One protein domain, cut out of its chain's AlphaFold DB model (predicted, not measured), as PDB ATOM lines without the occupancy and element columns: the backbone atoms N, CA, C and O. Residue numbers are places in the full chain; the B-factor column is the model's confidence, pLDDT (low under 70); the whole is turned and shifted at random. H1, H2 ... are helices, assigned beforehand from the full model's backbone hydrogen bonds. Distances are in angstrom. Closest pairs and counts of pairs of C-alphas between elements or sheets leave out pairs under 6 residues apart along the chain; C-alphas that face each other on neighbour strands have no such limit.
ATOM      1  N   ARG A   4     223.565 257.896 366.080       66.06
ATOM      2  CA  ARG A   4     224.227 257.862 367.399       66.06
ATOM      3  C   ARG A   4     224.943 256.532 367.678       66.06
ATOM      4  O   ARG A   4     226.065 256.541 368.181       66.06
ATOM      5  N   ASN A   5     224.359 255.408 367.264       67.56
ATOM      6  CA  ASN A   5     224.942 254.078 367.472       67.56
ATOM      7  C   ASN A   5     226.162 253.847 366.568       67.56
ATOM      8  O   ASN A   5     227.152 253.259 366.998       67.56
ATOM      9  N   LEU A   6     226.142 254.394 365.346       69.19
ATOM     10  CA  LEU A   6     227.278 254.332 364.424       69.19
ATOM     11  C   LEU A   6     228.488 255.131 364.939       69.19
ATOM     12  O   LEU A   6     229.617 254.652 364.859       69.19
ATOM     13  N   ARG A   7     228.267 256.327 365.510       67.25
ATOM     14  CA  ARG A   7     229.346 257.133 366.117       67.25
ATOM     15  C   ARG A   7     229.982 256.428 367.318       67.25
ATOM     16  O   ARG A   7     231.206 256.393 367.410       67.25
ATOM     17  N   ARG A   8     229.168 255.818 368.189       68.31
ATOM     18  CA  ARG A   8     229.637 255.065 369.368       68.31
ATOM     19  C   ARG A   8     230.399 253.790 368.981       68.31
ATOM     20  O   ARG A   8     231.412 253.466 369.587       68.31
ATOM     21  N   SER A   9     229.966 253.098 367.927       73.25
ATOM     22  CA  SER A   9     230.691 251.947 367.373       73.25
ATOM     23  C   SER A   9     232.053 252.350 366.784       73.25
ATOM     24  O   SER A   9     233.073 251.730 367.091       73.25
ATOM     25  N   LYS A  10     232.111 253.452 366.017       74.38
ATOM     26  CA  LYS A  10     233.368 253.985 365.462       74.38
ATOM     27  C   LYS A  10     234.358 254.427 366.547       74.38
ATOM     28  O   LYS A  10     235.550 254.160 366.407       74.38
ATOM     29  N   SER A  11     233.896 255.061 367.628       75.38
ATOM     30  CA  SER A  11     234.777 255.468 368.731       75.38
ATOM     31  C   SER A  11     235.350 254.269 369.497       75.38
ATOM     32  O   SER A  11     236.542 254.257 369.801       75.38
ATOM     33  N   LEU A  12     234.554 253.220 369.732       75.44
ATOM     34  CA  LEU A  12     235.022 251.969 370.343       75.44
ATOM     35  C   LEU A  12     236.048 251.239 369.462       75.44
ATOM     36  O   LEU A  12     237.064 250.755 369.961       75.44
ATOM     37  N   MET A  13     235.823 251.200 368.147       76.38
ATOM     38  CA  MET A  13     236.781 250.650 367.180       76.38
ATOM     39  C   MET A  13     238.104 251.432 367.185       76.38
ATOM     40  O   MET A  13     239.179 250.831 367.196       76.38
ATOM     41  N   ALA A  14     238.041 252.767 367.240       75.56
ATOM     42  CA  ALA A  14     239.225 253.617 367.335       75.56
ATOM     43  C   ALA A  14     240.000 253.393 368.646       75.56
ATOM     44  O   ALA A  14     241.224 253.271 368.613       75.56
ATOM     45  N   ALA A  15     239.308 253.271 369.783       76.06
ATOM     46  CA  ALA A  15     239.932 252.951 371.067       76.06
ATOM     47  C   ALA A  15     240.633 251.582 371.037       76.06
ATOM     48  O   ALA A  15     241.805 251.479 371.396       76.06
ATOM     49  N   ARG A  16     239.972 250.545 370.500       76.69
ATOM     50  CA  ARG A  16     240.580 249.215 370.309       76.69
ATOM     51  C   ARG A  16     241.821 249.264 369.415       76.69
ATOM     52  O   ARG A  16     242.804 248.586 369.702       76.69
ATOM     53  N   LYS A  17     241.805 250.076 368.352       76.56
ATOM     54  CA  LYS A  17     242.968 250.268 367.471       76.56
ATOM     55  C   LYS A  17     244.135 250.931 368.211       76.56
ATOM     56  O   LYS A  17     245.266 250.488 368.045       76.56
ATOM     57  N   LYS A  18     243.871 251.932 369.060       75.19
ATOM     58  CA  LYS A  18     244.900 252.576 369.899       75.19
ATOM     59  C   LYS A  18     245.537 251.598 370.888       75.19
ATOM     60  O   LYS A  18     246.757 251.563 370.982       75.19
ATOM     61  N   VAL A  19     244.737 250.768 371.561       77.00
ATOM     62  CA  VAL A  19     245.250 249.742 372.489       77.00
ATOM     63  C   VAL A  19     246.134 248.729 371.760       77.00
ATOM     64  O   VAL A  19     247.227 248.427 372.228       77.00
ATOM     65  N   LYS A  20     245.717 248.260 370.575       74.00
ATOM     66  CA  LYS A  20     246.553 247.374 369.749       74.00
ATOM     67  C   LYS A  20     247.877 248.030 369.348       74.00
ATOM     68  O   LYS A  20     248.914 247.387 369.402       74.00
ATOM     69  N   LEU A  21     247.868 249.302 368.953       72.06
ATOM     70  CA  LEU A  21     249.107 250.017 368.620       72.06
ATOM     71  C   LEU A  21     250.041 250.141 369.830       72.06
ATOM     72  O   LEU A  21     251.246 249.948 369.688       72.06
ATOM     73  N   ALA A  22     249.489 250.411 371.015       76.00
ATOM     74  CA  ALA A  22     250.262 250.463 372.249       76.00
ATOM     75  C   ALA A  22     250.892 249.102 372.585       76.00
ATOM     76  O   ALA A  22     252.076 249.055 372.905       76.00
ATOM     77  N   SER A  23     250.159 247.993 372.434       76.25
ATOM     78  CA  SER A  23     250.719 246.656 372.680       76.25
ATOM     79  C   SER A  23     251.796 246.268 371.661       76.25
ATOM     80  O   SER A  23     252.821 245.702 372.041       76.25
ATOM     81  N   PHE A  24     251.632 246.632 370.383       78.75
ATOM     82  CA  PHE A  24     252.686 246.473 369.372       78.75
ATOM     83  C   PHE A  24     253.941 247.285 369.718       78.75
ATOM     84  O   PHE A  24     255.055 246.770 369.605       78.75
ATOM     85  N   SER A  25     253.763 248.531 370.167       83.62
ATOM     86  CA  SER A  25     254.861 249.388 370.621       83.62
ATOM     87  C   SER A  25     255.581 248.778 371.828       83.62
ATOM     88  O   SER A  25     256.803 248.647 371.824       83.62
ATOM     89  N   MET A  26     254.826 248.291 372.816       86.94
ATOM     90  CA  MET A  26     255.372 247.660 374.018       86.94
ATOM     91  C   MET A  26     256.193 246.411 373.685       86.94
ATOM     92  O   MET A  26     257.330 246.289 374.133       86.94
ATOM     93  N   ARG A  27     255.684 245.533 372.810       88.75
ATOM     94  CA  ARG A  27     256.417 244.340 372.357       88.75
ATOM     95  C   ARG A  27     257.728 244.700 371.653       88.75
ATOM     96  O   ARG A  27     258.741 244.040 371.875       88.75
ATOM     97  N   ARG A  28     257.730 245.749 370.820       90.44
ATOM     98  CA  ARG A  28     258.940 246.235 370.136       90.44
ATOM     99  C   ARG A  28     259.958 246.818 371.120       90.44
ATOM    100  O   ARG A  28     261.156 246.571 370.970       90.44
ATOM    101  N   ASN A  29     259.490 247.555 372.124       91.12
ATOM    102  CA  ASN A  29     260.343 248.132 373.160       91.12
ATOM    103  C   ASN A  29     260.985 247.036 374.012       91.12
ATOM    104  O   ASN A  29     262.197 247.046 374.193       91.12
ATOM    105  N   LEU A  30     260.205 246.039 374.441       92.00
ATOM    106  CA  LEU A  30     260.718 244.883 375.178       92.00
ATOM    107  C   LEU A  30     261.724 244.079 374.351       92.00
ATOM    108  O   LEU A  30     262.780 243.718 374.856       92.00
ATOM    109  N   TYR A  31     261.445 243.844 373.065       91.94
ATOM    110  CA  TYR A  31     262.403 243.189 372.169       91.94
ATOM    111  C   TYR A  31     263.723 243.963 372.069       91.94
ATOM    112  O   TYR A  31     264.799 243.374 372.118       91.94
ATOM    113  N   THR A  32     263.649 245.290 371.968       92.62
ATOM    114  CA  THR A  32     264.840 246.148 371.947       92.62
ATOM    115  C   THR A  32     265.606 246.067 373.265       92.62
ATOM    116  O   THR A  32     266.821 245.885 373.250       92.62
ATOM    117  N   LEU A  33     264.903 246.130 374.398       93.62
ATOM    118  CA  LEU A  33     265.507 246.076 375.726       93.62
ATOM    119  C   LEU A  33     266.246 244.751 375.961       93.62
ATOM    120  O   LEU A  33     267.396 244.767 376.389       93.62
ATOM    121  N   ARG A  34     265.654 243.613 375.569       94.56
ATOM    122  CA  ARG A  34     266.306 242.289 375.635       94.56
ATOM    123  C   ARG A  34     267.628 242.223 374.872       94.56
ATOM    124  O   ARG A  34     268.531 241.504 375.279       94.56
ATOM    125  N   ARG A  35     267.748 242.963 373.765       93.69
ATOM    126  CA  ARG A  35     268.989 243.030 372.977       93.69
ATOM    127  C   ARG A  35     270.035 243.968 373.574       93.69
ATOM    128  O   ARG A  35     271.209 243.808 373.265       93.69
ATOM    129  N   MET A  36     269.616 244.953 374.365       93.31
ATOM    130  CA  MET A  36     270.520 245.896 375.028       93.31
ATOM    131  C   MET A  36     271.149 245.295 376.281       93.31
ATOM    132  O   MET A  36     272.315 245.563 376.553       93.31
ATOM    133  N   ILE A  37     270.391 244.502 377.041       94.06
ATOM    134  CA  ILE A  37     270.873 243.929 378.298       94.06
ATOM    135  C   ILE A  37     271.550 242.572 378.032       94.06
ATOM    136  O   ILE A  37     270.892 241.646 377.547       94.06
ATOM    137  N   PRO A  38     272.846 242.411 378.364       90.81
ATOM    138  CA  PRO A  38     273.549 241.145 378.184       90.81
ATOM    139  C   PRO A  38     272.855 239.986 378.915       90.81
ATOM    140  O   PRO A  38     272.421 240.130 380.057       90.81
ATOM    141  N   GLY A  39     272.748 238.831 378.255       90.19
ATOM    142  CA  GLY A  39     272.169 237.615 378.844       90.19
ATOM    143  C   GLY A  39     270.642 237.612 379.004       90.19
ATOM    144  O   GLY A  39     270.111 236.680 379.596       90.19
ATOM    145  N   CYS A  40     269.919 238.606 378.475       92.50
ATOM    146  CA  CYS A  40     268.472 238.754 378.688       92.50
ATOM    147  C   CYS A  40     267.604 238.439 377.449       92.50
ATOM    148  O   CYS A  40     266.501 238.967 377.313       92.50
ATOM    149  N   VAL A  41     268.075 237.588 376.533       86.69
ATOM    150  CA  VAL A  41     267.354 237.279 375.278       86.69
ATOM    151  C   VAL A  41     266.059 236.492 375.522       86.69
ATOM    152  O   VAL A  41     265.061 236.754 374.852       86.69
ATOM    153  N   GLU A  42     266.048 235.582 376.497       88.50
ATOM    154  CA  GLU A  42     264.925 234.656 376.752       88.50
ATOM    155  C   GLU A  42     264.315 234.791 378.156       88.50
ATOM    156  O   GLU A  42     263.512 233.963 378.571       88.50
ATOM    157  N   VAL A  43     264.665 235.846 378.894       90.88
ATOM    158  CA  VAL A  43     264.137 236.062 380.248       90.88
ATOM    159  C   VAL A  43     262.724 236.657 380.225       90.88
ATOM    160  O   VAL A  43     262.321 237.362 379.280       90.88
ATOM    161  N   ASP A  44     261.974 236.381 381.292       93.44
ATOM    162  CA  ASP A  44     260.676 236.996 381.556       93.44
ATOM    163  C   ASP A  44     260.805 238.520 381.762       93.44
ATOM    164  O   ASP A  44     261.900 239.072 381.904       93.44
ATOM    165  N   GLU A  45     259.680 239.230 381.709       92.06
ATOM    166  CA  GLU A  45     259.669 240.699 381.737       92.06
ATOM    167  C   GLU A  45     260.083 241.286 383.094       92.06
ATOM    168  O   GLU A  45     260.700 242.353 383.121       92.06
ATOM    169  N   GLU A  46     259.793 240.600 384.201       94.00
ATOM    170  CA  GLU A  46     260.149 241.058 385.546       94.00
ATOM    171  C   GLU A  46     261.660 240.938 385.761       94.00
ATOM    172  O   GLU A  46     262.325 241.918 386.110       94.00
ATOM    173  N   THR A  47     262.231 239.782 385.410       95.25
ATOM    174  CA  THR A  47     263.682 239.574 385.420       95.25
ATOM    175  C   THR A  47     264.394 240.539 384.471       95.25
ATOM    176  O   THR A  47     265.423 241.114 384.836       95.25
ATOM    177  N   LEU A  48     263.850 240.778 383.268       95.94
ATOM    178  CA  LEU A  48     264.401 241.759 382.327       95.94
ATOM    179  C   LEU A  48     264.449 243.157 382.943       95.94
ATOM    180  O   LEU A  48     265.454 243.856 382.795       95.94
ATOM    181  N   PHE A  49     263.379 243.582 383.614       94.94
ATOM    182  CA  PHE A  49     263.316 244.896 384.242       94.94
ATOM    183  C   PHE A  49     264.353 245.026 385.362       94.94
ATOM    184  O   PHE A  49     265.139 245.976 385.363       94.94
ATOM    185  N   GLN A  50     264.433 244.030 386.245       96.12
ATOM    186  CA  GLN A  50     265.419 243.991 387.323       96.12
ATOM    187  C   GLN A  50     266.858 244.043 386.780       96.12
ATOM    188  O   GLN A  50     267.654 244.897 387.180       96.12
ATOM    189  N   LYS A  51     267.178 243.202 385.788       96.38
ATOM    190  CA  LYS A  51     268.492 243.185 385.120       96.38
ATOM    191  C   LYS A  51     268.808 244.499 384.412       96.38
ATOM    192  O   LYS A  51     269.962 244.921 384.389       96.38
ATOM    193  N   SER A  52     267.796 245.172 383.868       96.12
ATOM    194  CA  SER A  52     267.960 246.489 383.247       96.12
ATOM    195  C   SER A  52     268.384 247.545 384.268       96.12
ATOM    196  O   SER A  52     269.295 248.327 383.995       96.12
ATOM    197  N   VAL A  53     267.771 247.557 385.457       96.56
ATOM    198  CA  VAL A  53     268.144 248.476 386.545       96.56
ATOM    199  C   VAL A  53     269.576 248.211 387.007       96.56
ATOM    200  O   VAL A  53     270.375 249.147 387.078       96.56
ATOM    201  N   GLU A  54     269.922 246.945 387.248       96.31
ATOM    202  CA  GLU A  54     271.284 246.530 387.616       96.31
ATOM    203  C   GLU A  54     272.311 247.001 386.575       96.31
ATOM    204  O   GLU A  54     273.330 247.606 386.919       96.31
ATOM    205  N   HIS A  55     272.010 246.801 385.291       96.56
ATOM    206  CA  HIS A  55     272.885 247.208 384.197       96.56
ATOM    207  C   HIS A  55     273.083 248.731 384.137       96.56
ATOM    208  O   HIS A  55     274.208 249.200 383.963       96.56
ATOM    209  N   ILE A  56     272.025 249.522 384.345       97.00
ATOM    210  CA  ILE A  56     272.113 250.991 384.396       97.00
ATOM    211  C   ILE A  56     273.022 251.453 385.540       97.00
ATOM    212  O   ILE A  56     273.830 252.366 385.355       97.00
ATOM    213  N   VAL A  57     272.897 250.847 386.724       97.69
ATOM    214  CA  VAL A  57     273.740 251.186 387.878       97.69
ATOM    215  C   VAL A  57     275.207 250.880 387.574       97.69
ATOM    216  O   VAL A  57     276.063 251.741 387.785       97.69
ATOM    217  N   MET A  58     275.490 249.710 387.000       96.88
ATOM    218  CA  MET A  58     276.844 249.321 386.603       96.88
ATOM    219  C   MET A  58     277.445 250.295 385.579       96.88
ATOM    220  O   MET A  58     278.568 250.765 385.766       96.88
ATOM    221  N   LEU A  59     276.688 250.671 384.542       97.44
ATOM    222  CA  LEU A  59     277.130 251.648 383.541       97.44
ATOM    223  C   LEU A  59     277.430 253.018 384.164       97.44
ATOM    224  O   LEU A  59     278.427 253.653 383.818       97.44
ATOM    225  N   LYS A  60     276.605 253.480 385.112       97.81
ATOM    226  CA  LYS A  60     276.856 254.739 385.835       97.81
ATOM    227  C   LYS A  60     278.153 254.688 386.639       97.81
ATOM    228  O   LYS A  60     278.902 255.665 386.626       97.81
ATOM    229  N   MET A  61     278.430 253.569 387.310       97.81
ATOM    230  CA  MET A  61     279.684 253.376 388.047       97.81
ATOM    231  C   MET A  61     280.892 253.376 387.103       97.81
ATOM    232  O   MET A  61     281.849 254.113 387.341       97.81
ATOM    233  N   GLN A  62     280.823 252.630 385.997       97.50
ATOM    234  CA  GLN A  62     281.878 252.593 384.977       97.50
ATOM    235  C   GLN A  62     282.162 253.984 384.399       97.50
ATOM    236  O   GLN A  62     283.318 254.391 384.304       97.50
ATOM    237  N   LEU A  63     281.116 254.755 384.081       97.88
ATOM    238  CA  LEU A  63     281.260 256.134 383.616       97.88
ATOM    239  C   LEU A  63     281.940 257.027 384.664       97.88
ATOM    240  O   LEU A  63     282.747 257.882 384.309       97.88
ATOM    241  N   GLY A  64     281.618 256.845 385.948       98.00
ATOM    242  CA  GLY A  64     282.269 257.555 387.048       98.00
ATOM    243  C   GLY A  64     283.771 257.278 387.106       98.00
ATOM    244  O   GLY A  64     284.563 258.216 387.156       98.00
ATOM    245  N   ILE A  65     284.162 256.005 387.017       97.44
ATOM    246  CA  ILE A  65     285.571 255.589 386.986       97.44
ATOM    247  C   ILE A  65     286.283 256.197 385.775       97.44
ATOM    248  O   ILE A  65     287.326 256.823 385.937       97.44
ATOM    249  N   LEU A  66     285.701 256.079 384.576       97.88
ATOM    250  CA  LEU A  66     286.281 256.632 383.348       97.88
ATOM    251  C   LEU A  66     286.477 258.149 383.431       97.88
ATOM    252  O   LEU A  66     287.519 258.651 383.027       97.88
ATOM    253  N   LYS A  67     285.515 258.883 384.003       97.12
ATOM    254  CA  LYS A  67     285.652 260.329 384.233       97.12
ATOM    255  C   LYS A  67     286.785 260.657 385.201       97.12
ATOM    256  O   LYS A  67     287.490 261.637 384.987       97.12
ATOM    257  N   SER A  68     286.956 259.874 386.262       96.12
ATOM    258  CA  SER A  68     288.067 260.063 387.200       96.12
ATOM    259  C   SER A  68     289.415 259.767 386.547       96.12
ATOM    260  O   SER A  68     290.349 260.538 386.726       96.12
ATOM    261  N   LEU A  69     289.508 258.702 385.745       96.56
ATOM    262  CA  LEU A  69     290.717 258.372 384.988       96.56
ATOM    263  C   LEU A  69     291.062 259.451 383.961       96.56
ATOM    264  O   LEU A  69     292.223 259.822 383.847       96.56
ATOM    265  N   LEU A  70     290.062 259.989 383.260       96.88
ATOM    266  CA  LEU A  70     290.260 261.091 382.322       96.88
ATOM    267  C   LEU A  70     290.848 262.318 383.027       96.88
ATOM    268  O   LEU A  70     291.829 262.870 382.552       96.88
ATOM    269  N   LYS A  71     290.315 262.685 384.200       95.06
ATOM    270  CA  LYS A  71     290.873 263.785 385.003       95.06
ATOM    271  C   LYS A  71     292.332 263.551 385.387       95.06
ATOM    272  O   LYS A  71     293.096 264.505 385.402       95.06
ATOM    273  N   ILE A  72     292.702 262.312 385.715       94.88
ATOM    274  CA  ILE A  72     294.092 261.953 386.038       94.88
ATOM    275  C   ILE A  72     294.980 262.074 384.797       94.88
ATOM    276  O   ILE A  72     296.091 262.564 384.906       94.88
ATOM    277  N   TYR A  73     294.499 261.630 383.635       92.31
ATOM    278  CA  TYR A  73     295.246 261.708 382.379       92.31
ATOM    279  C   TYR A  73     295.432 263.148 381.875       92.31
ATOM    280  O   TYR A  73     296.449 263.456 381.266       92.31
ATOM    281  N   GLU A  74     294.447 264.018 382.105       90.62
ATOM    282  CA  GLU A  74     294.479 265.436 381.716       90.62
ATOM    283  C   GLU A  74     295.193 266.347 382.738       90.62
ATOM    284  O   GLU A  74     295.305 267.548 382.484       90.62
ATOM    285  N   SER A  75     295.642 265.807 383.881       67.75
ATOM    286  CA  SER A  75     296.423 266.529 384.907       67.75
ATOM    287  C   SER A  75     297.922 266.436 384.641       67.75
ATOM    288  O   SER A  75     298.610 267.450 384.893       67.75
TER     289      SER A  75
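AT A GLANCE: This is residues 4 to 75 of the 75 residues of an uncharacterized protein of Manihot esculenta (UniProt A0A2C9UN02). Two long helices, H1 then H2, make a wide-open V, the last turns of H1 meeting the first turns of H2, while residues 4 to 29 of H1 stick out freely at one end and residues 57 to 75, of which 57 to 73 belong to H2, stick out freely at the other. The printed part has 72 residues, two named helices and no named strand: all helix. It is extended, with a radius of gyration of the C-alphas of 21.5 A and spans of 74 by 29 by 15 A.

HOW THE PARTS SIT: Begin with H1, residues 4 to 36, and H2, residues 45 to 73. They touch through residues 30 to 34 of H1 and 45 to 52 of H2 alone; their closest C-alphas, Arg 34 and Leu 48, are 7.0 A apart. They run the same way at a steep tilt of 50 degrees. In both, every O i to N i+4 pair is within hydrogen-bond range.

IN THESE COORDINATES: Find C-alpha 4 at (224.227, 257.862, 367.399); from there H1 runs 48.4 A to Met 36. H2 runs 41.3 A from Glu 45 to C-alpha 73 at (295.246, 261.708, 382.379).

THE WHOLE: The C-alphas of Arg 4 and Ser 75, the two farthest apart, are 74.8 A apart. The printed part has no cut, and the link is short, 8 residues. Look for pLDDT under 70 at residues 4 to 8 and 75.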